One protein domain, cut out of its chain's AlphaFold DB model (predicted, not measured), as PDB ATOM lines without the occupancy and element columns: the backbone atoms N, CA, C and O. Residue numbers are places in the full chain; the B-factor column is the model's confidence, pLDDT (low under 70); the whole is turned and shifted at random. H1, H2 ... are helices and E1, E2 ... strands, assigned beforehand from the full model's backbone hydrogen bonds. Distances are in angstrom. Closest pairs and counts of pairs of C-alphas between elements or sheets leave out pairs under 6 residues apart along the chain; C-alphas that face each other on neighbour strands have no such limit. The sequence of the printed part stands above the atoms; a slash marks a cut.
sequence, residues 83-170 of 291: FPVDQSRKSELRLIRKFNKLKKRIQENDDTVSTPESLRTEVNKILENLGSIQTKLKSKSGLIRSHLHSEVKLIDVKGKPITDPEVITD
ATOM      1  N   PHE A  83     -22.189  23.182 197.318       70.81
ATOM      2  CA  PHE A  83     -21.147  24.001 196.699       70.81
ATOM      3  C   PHE A  83     -19.728  23.457 196.926       70.81
ATOM      4  O   PHE A  83     -19.011  23.327 195.935       70.81
ATOM      5  N   PRO A  84     -19.310  23.059 198.144       68.62
ATOM      6  CA  PRO A  84     -17.997  22.441 198.335       68.62
ATOM      7  C   PRO A  84     -17.843  21.117 197.568       68.62
ATOM      8  O   PRO A  84     -16.812  20.872 196.940       68.62
ATOM      9  N   VAL A  85     -18.894  20.292 197.541       70.38
ATOM     10  CA  VAL A  85     -18.941  19.023 196.793       70.38
ATOM     11  C   VAL A  85     -18.896  19.272 195.280       70.38
ATOM     12  O   VAL A  85     -18.146  18.626 194.554       70.38
ATOM     13  N   ASP A  86     -19.645  20.256 194.794       73.69
ATOM     14  CA  ASP A  86     -19.731  20.667 193.398       73.69
ATOM     15  C   ASP A  86     -18.416  21.283 192.932       73.69
ATOM     16  O   ASP A  86     -18.009  21.054 191.794       73.69
ATOM     17  N   GLN A  87     -17.730  22.043 193.789       75.31
ATOM     18  CA  GLN A  87     -16.383  22.542 193.518       75.31
ATOM     19  C   GLN A  87     -15.376  21.397 193.461       75.31
ATOM     20  O   GLN A  87     -14.592  21.350 192.509       75.31
ATOM     21  N   SER A  88     -15.442  20.439 194.392       72.50
ATOM     22  CA  SER A  88     -14.608  19.232 194.345       72.50
ATOM     23  C   SER A  88     -14.808  18.494 193.023       72.50
ATOM     24  O   SER A  88     -13.862  18.333 192.250       72.50
ATOM     25  N   ARG A  89     -16.062  18.199 192.673       76.50
ATOM     26  CA  ARG A  89     -16.427  17.512 191.432       76.50
ATOM     27  C   ARG A  89     -16.032  18.302 190.186       76.50
ATOM     28  O   ARG A  89     -15.530  17.734 189.220       76.50
ATOM     29  N   LYS A  90     -16.227  19.626 190.169       80.62
ATOM     30  CA  LYS A  90     -15.781  20.493 189.061       80.62
ATOM     31  C   LYS A  90     -14.261  20.482 188.924       80.62
ATOM     32  O   LYS A  90     -13.773  20.508 187.792       80.62
ATOM     33  N   SER A  91     -13.521  20.446 190.033       76.38
ATOM     34  CA  SER A  91     -12.058  20.343 190.021       76.38
ATOM     35  C   SER A  91     -11.607  19.011 189.415       76.38
ATOM     36  O   SER A  91     -10.808  19.010 188.480       76.38
ATOM     37  N   GLU A  92     -12.218  17.900 189.830       77.50
ATOM     38  CA  GLU A  92     -11.952  16.554 189.309       77.50
ATOM     39  C   GLU A  92     -12.283  16.449 187.820       77.50
ATOM     40  O   GLU A  92     -11.461  16.004 187.022       77.50
ATOM     41  N   LEU A  93     -13.444  16.955 187.394       82.06
ATOM     42  CA  LEU A  93     -13.820  16.976 185.979       82.06
ATOM     43  C   LEU A  93     -12.850  17.810 185.132       82.06
ATOM     44  O   LEU A  93     -12.564  17.450 183.988       82.06
ATOM     45  N   ARG A  94     -12.327  18.924 185.661       82.00
ATOM     46  CA  ARG A  94     -11.285  19.709 184.979       82.00
ATOM     47  C   ARG A  94      -9.987  18.913 184.851       82.00
ATOM     48  O   ARG A  94      -9.354  18.999 183.799       82.00
ATOM     49  N   LEU A  95      -9.616  18.134 185.865       80.00
ATOM     50  CA  LEU A  95      -8.432  17.272 185.834       80.00
ATOM     51  C   LEU A  95      -8.576  16.154 184.809       80.00
ATOM     52  O   LEU A  95      -7.706  16.006 183.955       80.00
ATOM     53  N   ILE A  96      -9.718  15.466 184.796       82.88
ATOM     54  CA  ILE A  96     -10.029  14.432 183.801       82.88
ATOM     55  C   ILE A  96      -9.964  15.010 182.381       82.88
ATOM     56  O   ILE A  96      -9.385  14.403 181.482       82.88
ATOM     57  N   ARG A  97     -10.499  16.219 182.158       85.44
ATOM     58  CA  ARG A  97     -10.409  16.894 180.851       85.44
ATOM     59  C   ARG A  97      -8.970  17.226 180.458       85.44
ATOM     60  O   ARG A  97      -8.614  17.021 179.301       85.44
ATOM     61  N   LYS A  98      -8.150  17.729 181.390       84.56
ATOM     62  CA  LYS A  98      -6.720  17.995 181.147       84.56
ATOM     63  C   LYS A  98      -5.979  16.706 180.793       84.56
ATOM     64  O   LYS A  98      -5.260  16.685 179.799       84.56
ATOM     65  N   PHE A  99      -6.224  15.632 181.539       84.75
ATOM     66  CA  PHE A  99      -5.623  14.325 181.298       84.75
ATOM     67  C   PHE A  99      -6.027  13.739 179.938       84.75
ATOM     68  O   PHE A  99      -5.176  13.299 179.173       84.75
ATOM     69  N   ASN A 100      -7.308  13.811 179.573       85.44
ATOM     70  CA  ASN A 100      -7.772  13.357 178.260       85.44
ATOM     71  C   ASN A 100      -7.188  14.192 177.111       85.44
ATOM     72  O   ASN A 100      -6.872  13.644 176.057       85.44
ATOM     73  N   LYS A 101      -7.010  15.507 177.308       87.88
ATOM     74  CA  LYS A 101      -6.345  16.378 176.328       87.88
ATOM     75  C   LYS A 101      -4.873  15.998 176.154       87.88
ATOM     76  O   LYS A 101      -4.410  15.936 175.020       87.88
ATOM     77  N   LEU A 102      -4.174  15.707 177.252       85.06
ATOM     78  CA  LEU A 102      -2.800  15.206 177.232       85.06
ATOM     79  C   LEU A 102      -2.711  13.871 176.481       85.06
ATOM     80  O   LEU A 102      -1.950  13.748 175.530       85.06
ATOM     81  N   LYS A 103      -3.566  12.903 176.838       85.19
ATOM     82  CA  LYS A 103      -3.651  11.600 176.164       85.19
ATOM     83  C   LYS A 103      -3.861  11.745 174.654       85.19
ATOM     84  O   LYS A 103      -3.211  11.045 173.885       85.19
ATOM     85  N   LYS A 104      -4.745  12.653 174.233       86.88
ATOM     86  CA  LYS A 104      -5.012  12.911 172.815       86.88
ATOM     87  C   LYS A 104      -3.786  13.486 172.091       86.88
ATOM     88  O   LYS A 104      -3.444  12.983 171.033       86.88
ATOM     89  N   ARG A 105      -3.081  14.455 172.691       83.06
ATOM     90  CA  ARG A 105      -1.834  15.015 172.127       83.06
ATOM     91  C   ARG A 105      -0.737  13.967 171.950       83.06
ATOM     92  O   ARG A 105      -0.052  13.975 170.936       83.06
ATOM     93  N   ILE A 106      -0.618  13.042 172.905       82.31
ATOM     94  CA  ILE A 106       0.314  11.909 172.811       82.31
ATOM     95  C   ILE A 106      -0.062  10.997 171.638       82.31
ATOM     96  O   ILE A 106       0.803  10.580 170.881       82.31
ATOM     97  N   GLN A 107      -1.353  10.691 171.468       83.38
ATOM     98  CA  GLN A 107      -1.832   9.848 170.366       83.38
ATOM     99  C   GLN A 107      -1.663  10.507 168.990       83.38
ATOM    100  O   GLN A 107      -1.510   9.802 167.997       83.38
ATOM    101  N   GLU A 108      -1.700  11.837 168.934       86.19
ATOM    102  CA  GLU A 108      -1.564  12.626 167.707       86.19
ATOM    103  C   GLU A 108      -0.099  12.967 167.356       86.19
ATOM    104  O   GLU A 108       0.122  13.637 166.352       86.19
ATOM    105  N   ASN A 109       0.895  12.480 168.123       73.62
ATOM    106  CA  ASN A 109       2.325  12.802 167.962       73.62
ATOM    107  C   ASN A 109       2.591  14.319 167.876       73.62
ATOM    108  O   ASN A 109       3.328  14.791 167.014       73.62
ATOM    109  N   ASP A 110       1.971  15.096 168.764       72.88
ATOM    110  CA  ASP A 110       2.225  16.535 168.870       72.88
ATOM    111  C   ASP A 110       3.671  16.777 169.353       72.88
ATOM    112  O   ASP A 110       3.987  16.528 170.519       72.88
ATOM    113  N   ASP A 111       4.542  17.277 168.463       65.62
ATOM    114  CA  ASP A 111       5.985  17.501 168.681       65.62
ATOM    115  C   ASP A 111       6.316  18.310 169.949       65.62
ATOM    116  O   ASP A 111       7.414  18.206 170.500       65.62
ATOM    117  N   THR A 112       5.358  19.086 170.462       65.00
ATOM    118  CA  THR A 112       5.503  19.873 171.697       65.00
ATOM    119  C   THR A 112       5.468  19.037 172.987       65.00
ATOM    120  O   THR A 112       5.957  19.481 174.032       65.00
ATOM    121  N   VAL A 113       4.934  17.812 172.930       62.62
ATOM    122  CA  VAL A 113       4.792  16.882 174.068       62.62
ATOM    123  C   VAL A 113       5.579  15.579 173.837       62.62
ATOM    124  O   VAL A 113       5.552  14.668 174.655       62.62
ATOM    125  N   SER A 114       6.334  15.482 172.742       63.88
ATOM    126  CA  SER A 114       7.026  14.250 172.336       63.88
ATOM    127  C   SER A 114       8.279  13.915 173.156       63.88
ATOM    128  O   SER A 114       8.795  12.802 173.052       63.88
ATOM    129  N   THR A 115       8.790  14.837 173.983       75.25
ATOM    130  CA  THR A 115       9.940  14.548 174.853       75.25
ATOM    131  C   THR A 115       9.495  13.974 176.208       75.25
ATOM    132  O   THR A 115       8.556  14.488 176.826       75.25
ATOM    133  N   PRO A 116      10.192  12.949 176.741       76.31
ATOM    134  CA  PRO A 116       9.886  12.367 178.053       76.31
ATOM    135  C   PRO A 116       9.846  13.392 179.201       76.31
ATOM    136  O   PRO A 116       9.065  13.250 180.139       76.31
ATOM    137  N   GLU A 117      10.658  14.450 179.122       78.62
ATOM    138  CA  GLU A 117      10.714  15.525 180.122       78.62
ATOM    139  C   GLU A 117       9.505  16.471 180.056       78.62
ATOM    140  O   GLU A 117       8.972  16.866 181.097       78.62
ATOM    141  N   SER A 118       9.024  16.790 178.847       77.75
ATOM    142  CA  SER A 118       7.801  17.578 178.632       77.75
ATOM    143  C   SER A 118       6.584  16.845 179.203       77.75
ATOM    144  O   SER A 118       5.824  17.410 179.995       77.75
ATOM    145  N   LEU A 119       6.485  15.539 178.921       78.94
ATOM    146  CA  LEU A 119       5.456  14.662 179.481       78.94
ATOM    147  C   LEU A 119       5.494  14.616 181.000       78.94
ATOM    148  O   LEU A 119       4.466  14.800 181.647       78.94
ATOM    149  N   ARG A 120       6.678  14.405 181.580       78.50
ATOM    150  CA  ARG A 120       6.840  14.360 183.036       78.50
ATOM    151  C   ARG A 120       6.424  15.679 183.682       78.50
ATOM    152  O   ARG A 120       5.767  15.666 184.715       78.50
ATOM    153  N   THR A 121       6.726  16.808 183.045       82.56
ATOM    154  CA  THR A 121       6.342  18.138 183.530       82.56
ATOM    155  C   THR A 121       4.830  18.367 183.461       82.56
ATOM    156  O   THR A 121       4.242  18.853 184.426       82.56
ATOM    157  N   GLU A 122       4.165  18.020 182.353       79.94
ATOM    158  CA  GLU A 122       2.701  18.147 182.245       79.94
ATOM    159  C   GLU A 122       1.963  17.178 183.175       79.94
ATOM    160  O   GLU A 122       0.975  17.572 183.800       79.94
ATOM    161  N   VAL A 123       2.454  15.945 183.326       80.31
ATOM    162  CA  VAL A 123       1.908  14.970 184.279       80.31
ATOM    163  C   VAL A 123       2.084  15.468 185.710       80.31
ATOM    164  O   VAL A 123       1.099  15.489 186.442       80.31
ATOM    165  N   ASN A 124       3.265  15.960 186.092       77.31
ATOM    166  CA  ASN A 124       3.488  16.529 187.424       77.31
ATOM    167  C   ASN A 124       2.553  17.714 187.697       77.31
ATOM    168  O   ASN A 124       1.920  17.750 188.743       77.31
ATOM    169  N   LYS A 125       2.331  18.610 186.723       77.12
ATOM    170  CA  LYS A 125       1.337  19.695 186.852       77.12
ATOM    171  C   LYS A 125      -0.097  19.185 187.034       77.12
ATOM    172  O   LYS A 125      -0.921  19.862 187.646       77.12
ATOM    173  N   ILE A 126      -0.455  18.038 186.455       73.00
ATOM    174  CA  ILE A 126      -1.774  17.417 186.662       73.00
ATOM    175  C   ILE A 126      -1.839  16.769 188.053       73.00
ATOM    176  O   ILE A 126      -2.848  16.945 188.736       73.00
ATOM    177  N   LEU A 127      -0.773  16.087 188.479       67.94
ATOM    178  CA  LEU A 127      -0.658  15.420 189.781       67.94
ATOM    179  C   LEU A 127      -0.635  16.409 190.957       67.94
ATOM    180  O   LEU A 127      -1.332  16.185 191.939       67.94
ATOM    181  N   GLU A 128       0.037  17.555 190.828       66.19
ATOM    182  CA  GLU A 128       0.002  18.649 191.818       66.19
ATOM    183  C   GLU A 128      -1.429  19.140 192.094       66.19
ATOM    184  O   GLU A 128      -1.757  19.556 193.199       66.19
ATOM    185  N   ASN A 129      -2.320  19.058 191.101       62.75
ATOM    186  CA  ASN A 129      -3.726  19.424 191.269       62.75
ATOM    187  C   ASN A 129      -4.604  18.262 191.791       62.75
ATOM    188  O   ASN A 129      -5.758  18.499 192.162       62.75
ATOM    189  N   LEU A 130      -4.098  17.022 191.780       62.75
ATOM    190  CA  LEU A 130      -4.763  15.834 192.330       62.75
ATOM    191  C   LEU A 130      -4.545  15.697 193.841       62.75
ATOM    192  O   LEU A 130      -5.479  15.266 194.510       62.75
ATOM    193  N   GLY A 131      -3.394  16.142 194.365       57.09
ATOM    194  CA  GLY A 131      -3.019  16.117 195.792       57.09
ATOM    195  C   GLY A 131      -3.830  17.049 196.704       57.09
ATOM    196  O   GLY A 131      -3.310  17.632 197.648       57.09
ATOM    197  N   SER A 132      -5.109  17.260 196.404       60.22
ATOM    198  CA  SER A 132      -6.006  18.034 197.252       60.22
ATOM    199  C   SER A 132      -6.312  17.280 198.538       60.22
ATOM    200  O   SER A 132      -6.787  16.145 198.492       60.22
ATOM    201  N   ILE A 133      -6.120  17.951 199.668       60.66
ATOM    202  CA  ILE A 133      -6.247  17.341 200.987       60.66
ATOM    203  C   ILE A 133      -7.726  17.067 201.287       60.66
ATOM    204  O   ILE A 133      -8.566  17.975 201.271       60.66
ATOM    205  N   GLN A 134      -8.052  15.804 201.561       67.69
ATOM    206  CA  GLN A 134      -9.403  15.399 201.945       67.69
ATOM    207  C   GLN A 134      -9.684  15.756 203.407       67.69
ATOM    208  O   GLN A 134      -8.790  15.705 204.253       67.69
ATOM    209  N   THR A 135     -10.936  16.109 203.719       60.97
ATOM    210  CA  THR A 135     -11.331  16.509 205.077       60.97
ATOM    211  C   THR A 135     -12.260  15.498 205.739       60.97
ATOM    212  O   THR A 135     -13.351  15.266 205.239       60.97
ATOM    213  N   LYS A 136     -11.896  14.978 206.914       68.62
ATOM    214  CA  LYS A 136     -12.734  14.134 207.782       68.62
ATOM    215  C   LYS A 136     -13.255  14.936 208.983       68.62
ATOM    216  O   LYS A 136     -12.682  15.955 209.366       68.62
ATOM    217  N   LEU A 137     -14.349  14.483 209.603       60.81
ATOM    218  CA  LEU A 137     -14.929  15.111 210.798       60.81
ATOM    219  C   LEU A 137     -14.788  14.197 212.020       60.81
ATOM    220  O   LEU A 137     -15.246  13.050 212.001       60.81
ATOM    221  N   LYS A 138     -14.211  14.721 213.105       67.12
ATOM    222  CA  LYS A 138     -14.134  14.020 214.393       67.12
ATOM    223  C   LYS A 138     -15.387  14.313 215.216       67.12
ATOM    224  O   LYS A 138     -15.716  15.471 215.474       67.12
ATOM    225  N   SER A 139     -16.117  13.272 215.614       59.06
ATOM    226  CA  SER A 139     -17.302  13.430 216.468       59.06
ATOM    227  C   SER A 139     -16.934  13.581 217.951       59.06
ATOM    228  O   SER A 139     -15.824  13.246 218.365       59.06
ATOM    229  N   LYS A 140     -17.897  14.028 218.776       52.19
ATOM    230  CA  LYS A 140     -17.759  14.137 220.245       52.19
ATOM    231  C   LYS A 140     -17.309  12.840 220.926       52.19
ATOM    232  O   LYS A 140     -16.661  12.910 221.959       52.19
ATOM    233  N   SER A 141     -17.629  11.673 220.365       50.03
ATOM    234  CA  SER A 141     -17.227  10.375 220.922       50.03
ATOM    235  C   SER A 141     -15.829   9.928 220.476       50.03
ATOM    236  O   SER A 141     -15.477   8.770 220.667       50.03
ATOM    237  N   GLY A 142     -15.061  10.790 219.798       49.50
ATOM    238  CA  GLY A 142     -13.744  10.465 219.242       49.50
ATOM    239  C   GLY A 142     -13.782   9.619 217.964       49.50
ATOM    240  O   GLY A 142     -12.770   9.506 217.283       49.50
ATOM    241  N   LEU A 143     -14.949   9.081 217.591       44.25
ATOM    242  CA  LEU A 143     -15.134   8.338 216.347       44.25
ATOM    243  C   LEU A 143     -15.112   9.299 215.155       44.25
ATOM    244  O   LEU A 143     -15.884  10.267 215.113       44.25
ATOM    245  N   ILE A 144     -14.256   9.006 214.178       52.84
ATOM    246  CA  ILE A 144     -14.270   9.650 212.865       52.84
ATOM    247  C   ILE A 144     -15.473   9.078 212.115       52.84
ATOM    248  O   ILE A 144     -15.521   7.884 211.828       52.84
ATOM    249  N   ARG A 145     -16.484   9.908 211.847       46.97
ATOM    250  CA  ARG A 145     -17.659   9.469 211.085       46.97
ATOM    251  C   ARG A 145     -17.479   9.836 209.621       46.97
ATOM    252  O   ARG A 145     -17.412  11.021 209.292       46.97
ATOM    253  N   SER A 146     -17.488   8.830 208.753       40.22
ATOM    254  CA  SER A 146     -17.660   9.016 207.316       40.22
ATOM    255  C   SER A 146     -19.137   9.275 206.993       40.22
ATOM    256  O   SER A 146     -19.864   8.416 206.504       40.22
ATOM    257  N   HIS A 147     -19.657  10.450 207.353       39.03
ATOM    258  CA  HIS A 147     -20.952  10.861 206.800       39.03
ATOM    259  C   HIS A 147     -20.787  11.175 205.303       39.03
ATOM    260  O   HIS A 147     -19.709  11.570 204.886       39.03
ATOM    261  N   LEU A 148     -21.857  11.072 204.504       39.66
ATOM    262  CA  LEU A 148     -21.933  11.329 203.045       39.66
ATOM    263  C   LEU A 148     -21.347  12.682 202.538       39.66
ATOM    264  O   LEU A 148     -21.396  12.973 201.344       39.66
ATOM    265  N   HIS A 149     -20.788  13.511 203.424       47.94
ATOM    266  CA  HIS A 149     -20.134  14.802 203.178       47.94
ATOM    267  C   HIS A 149     -18.734  14.913 203.840       47.94
ATOM    268  O   HIS A 149     -18.255  16.018 204.098       47.94
ATOM    269  N   SER A 150     -18.092  13.786 204.175       50.75
ATOM    270  CA  SER A 150     -16.802  13.701 204.888       50.75
ATOM    271  C   SER A 150     -15.591  13.455 203.986       50.75
ATOM    272  O   SER A 150     -14.544  13.061 204.481       50.75
ATOM    273  N   GLU A 151     -15.744  13.576 202.673       57.97
ATOM    274  CA  GLU A 151     -14.645  13.486 201.704       57.97
ATOM    275  C   GLU A 151     -14.744  14.691 200.773       57.97
ATOM    276  O   GLU A 151     -14.885  14.599 199.559       57.97
ATOM    277  N   VAL A 152     -14.779  15.871 201.386       67.12
ATOM    278  CA  VAL A 152     -14.768  17.139 200.664       67.12
ATOM    279  C   VAL A 152     -13.361  17.699 200.759       67.12
ATOM    280  O   VAL A 152     -12.769  17.712 201.842       67.12
ATOM    281  N   LYS A 153     -12.826  18.149 199.625       75.44
ATOM    282  CA  LYS A 153     -11.534  18.837 199.570       75.44
ATOM    283  C   LYS A 153     -11.568  20.063 200.472       75.44
ATOM    284  O   LYS A 153     -12.552  20.806 200.468       75.44
ATOM    285  N   LEU A 154     -10.495  20.286 201.221       78.12
ATOM    286  CA  LEU A 154     -10.329  21.542 201.941       78.12
ATOM    287  C   LEU A 154     -10.302  22.687 200.920       78.12
ATOM    288  O   LEU A 154      -9.633  22.570 199.895       78.12
ATOM    289  N   ILE A 155     -11.048  23.763 201.168       79.19
ATOM    290  CA  ILE A 155     -11.120  24.924 200.274       79.19
ATOM    291  C   ILE A 155     -10.719  26.205 201.004       79.19
ATOM    292  O   ILE A 155     -10.929  26.337 202.211       79.19
ATOM    293  N   ASP A 156     -10.169  27.156 200.258       81.88
ATOM    294  CA  ASP A 156      -9.931  28.520 200.722       81.88
ATOM    295  C   ASP A 156     -11.237  29.344 200.741       81.88
ATOM    296  O   ASP A 156     -12.282  28.927 200.225       81.88
ATOM    297  N   VAL A 157     -11.183  30.558 201.296       77.69
ATOM    298  CA  VAL A 157     -12.308  31.518 201.293       77.69
ATOM    299  C   VAL A 157     -12.796  31.924 199.894       77.69
ATOM    300  O   VAL A 157     -13.890  32.470 199.751       77.69
ATOM    301  N   LYS A 158     -12.011  31.663 198.842       78.19
ATOM    302  CA  LYS A 158     -12.375  31.901 197.433       78.19
ATOM    303  C   LYS A 158     -13.005  30.660 196.787       78.19
ATOM    304  O   LYS A 158     -13.364  30.706 195.608       78.19
ATOM    305  N   GLY A 159     -13.147  29.561 197.529       74.88
ATOM    306  CA  GLY A 159     -13.694  28.292 197.060       74.88
ATOM    307  C   GLY A 159     -12.734  27.468 196.198       74.88
ATOM    308  O   GLY A 159     -13.193  26.603 195.449       74.88
ATOM    309  N   LYS A 160     -11.424  27.739 196.244       78.62
ATOM    310  CA  LYS A 160     -10.398  26.939 195.564       78.62
ATOM    311  C   LYS A 160      -9.891  25.829 196.486       78.62
ATOM    312  O   LYS A 160      -9.708  26.087 197.669       78.62
ATOM    313  N   PRO A 161      -9.643  24.614 195.966       77.00
ATOM    314  CA  PRO A 161      -9.098  23.528 196.770       77.00
ATOM    315  C   PRO A 161      -7.675  23.849 197.235       77.00
ATOM    316  O   PRO A 161      -6.870  24.354 196.453       77.00
ATOM    317  N   ILE A 162      -7.387  23.522 198.491       78.50
ATOM    318  CA  ILE A 162      -6.068  23.633 199.111       78.50
ATOM    319  C   ILE A 162      -5.306  22.330 198.853       78.50
ATOM    320  O   ILE A 162      -5.826  21.230 199.065       78.50
ATOM    321  N   THR A 163      -4.081  22.469 198.357       74.81
ATOM    322  CA  THR A 163      -3.184  21.356 198.000       74.81
ATOM    323  C   THR A 163      -1.928  21.312 198.862       74.81
ATOM    324  O   THR A 163      -1.220  20.316 198.836       74.81
ATOM    325  N   ASP A 164      -1.639  22.383 199.601       76.81
ATOM    326  CA  ASP A 164      -0.425  22.521 200.398       76.81
ATOM    327  C   ASP A 164      -0.734  22.301 201.893       76.81
ATOM    328  O   ASP A 164      -1.495  23.085 202.474       76.81
ATOM    329  N   PRO A 165      -0.188  21.241 202.523       75.38
ATOM    330  CA  PRO A 165      -0.356  20.982 203.950       75.38
ATOM    331  C   PRO A 165       0.193  22.091 204.849       75.38
ATOM    332  O   PRO A 165      -0.340  22.283 205.946       75.38
ATOM    333  N   GLU A 166       1.204  22.844 204.395       76.50
ATOM    334  CA  GLU A 166       1.821  23.914 205.184       76.50
ATOM    335  C   GLU A 166       0.812  25.013 205.534       76.50
ATOM    336  O   GLU A 166       0.883  25.592 206.614       76.50
ATOM    337  N   VAL A 167      -0.206  25.218 204.689       76.38
ATOM    338  CA  VAL A 167      -1.311  26.164 204.931       76.38
ATOM    339  C   VAL A 167      -2.127  25.801 206.181       76.38
ATOM    340  O   VAL A 167      -2.736  26.669 206.798       76.38
ATOM    341  N   ILE A 168      -2.165  24.522 206.569       76.12
ATOM    342  CA  ILE A 168      -2.892  24.058 207.763       76.12
ATOM    343  C   ILE A 168      -1.996  24.105 209.002       76.12
ATOM    344  O   ILE A 168      -2.482  24.350 210.107       76.12
ATOM    345  N   THR A 169      -0.704  23.819 208.839       73.44
ATOM    346  CA  THR A 169       0.236  23.690 209.960       73.44
ATOM    347  C   THR A 169       0.899  25.006 210.351       73.44
ATOM    348  O   THR A 169       1.289  25.143 211.510       73.44
ATOM    349  N   ASP A 170       1.011  25.964 209.427       71.88
ATOM    350  CA  ASP A 170       1.586  27.287 209.668       71.88
ATOM    351  C   ASP A 170       0.489  28.375 209.734       71.88
ATOM    352  O   ASP A 170       0.001  28.839 208.699       71.88
TER     353      ASP A 170
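What this domain is: This is residues 83 to 170 of the 291 residues of an uncharacterized protein of Symploca sp. SIO2E9 (UniProt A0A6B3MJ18). A rod-like model in which the long helix H1 and shorter H2 fold back as a loosely joined helical hairpin at one end, while the strand E1 and its loops extend to the other end. The small helix H3 lies off to one side. The printed part has 88 residues, in order H1, H2, E1, H3, mostly helix; it is loose, with a radius of gyration of the C-alphas of 17.0 A and spans of 57 by 28 by 25 A.

How they stand to each other: H1, residues 83 to 107, and H2, residues 116 to 128, form a helical hairpin and only just touch, with 3 pairs of C-alphas within 8 A, made by residues 95 to 99 of H1 and residue 126 of H2. The closest C-alphas, Leu 95 and Ile 126, are 6.7 A apart; the helices run opposite ways at a shallow tilt of 9 degrees. Every O i to N i+4 pair in H1 and H2 is within hydrogen-bond range. E1, residues 134 to 138, pairs with no named strand; short antiparallel pairings join its residues 134 to 135 with 152 to 153, and 137 to 138 with 144 to 145. H3, residues 166 to 169, is apart from H1, H2 and E1, and is too short for any O i to N i+4 pair.

Where its parts are: H1 spans 35.6 A from C-alpha 83 at (-21.147, 24.001, 196.699), H2 18.1 A and E1 13.4 A; H3 ends with C-alpha 169 at (0.236, 23.690, 209.960).

The domain as a whole: The C-alphas farthest apart, Asp 111 and Ser 141, are 57.6 A apart. The printed part has no cut; the link from E1 to H3, 27 residues, is long. pLDDT is under 70 at residue 84, residues 111 to 114 and residues 127 to 152.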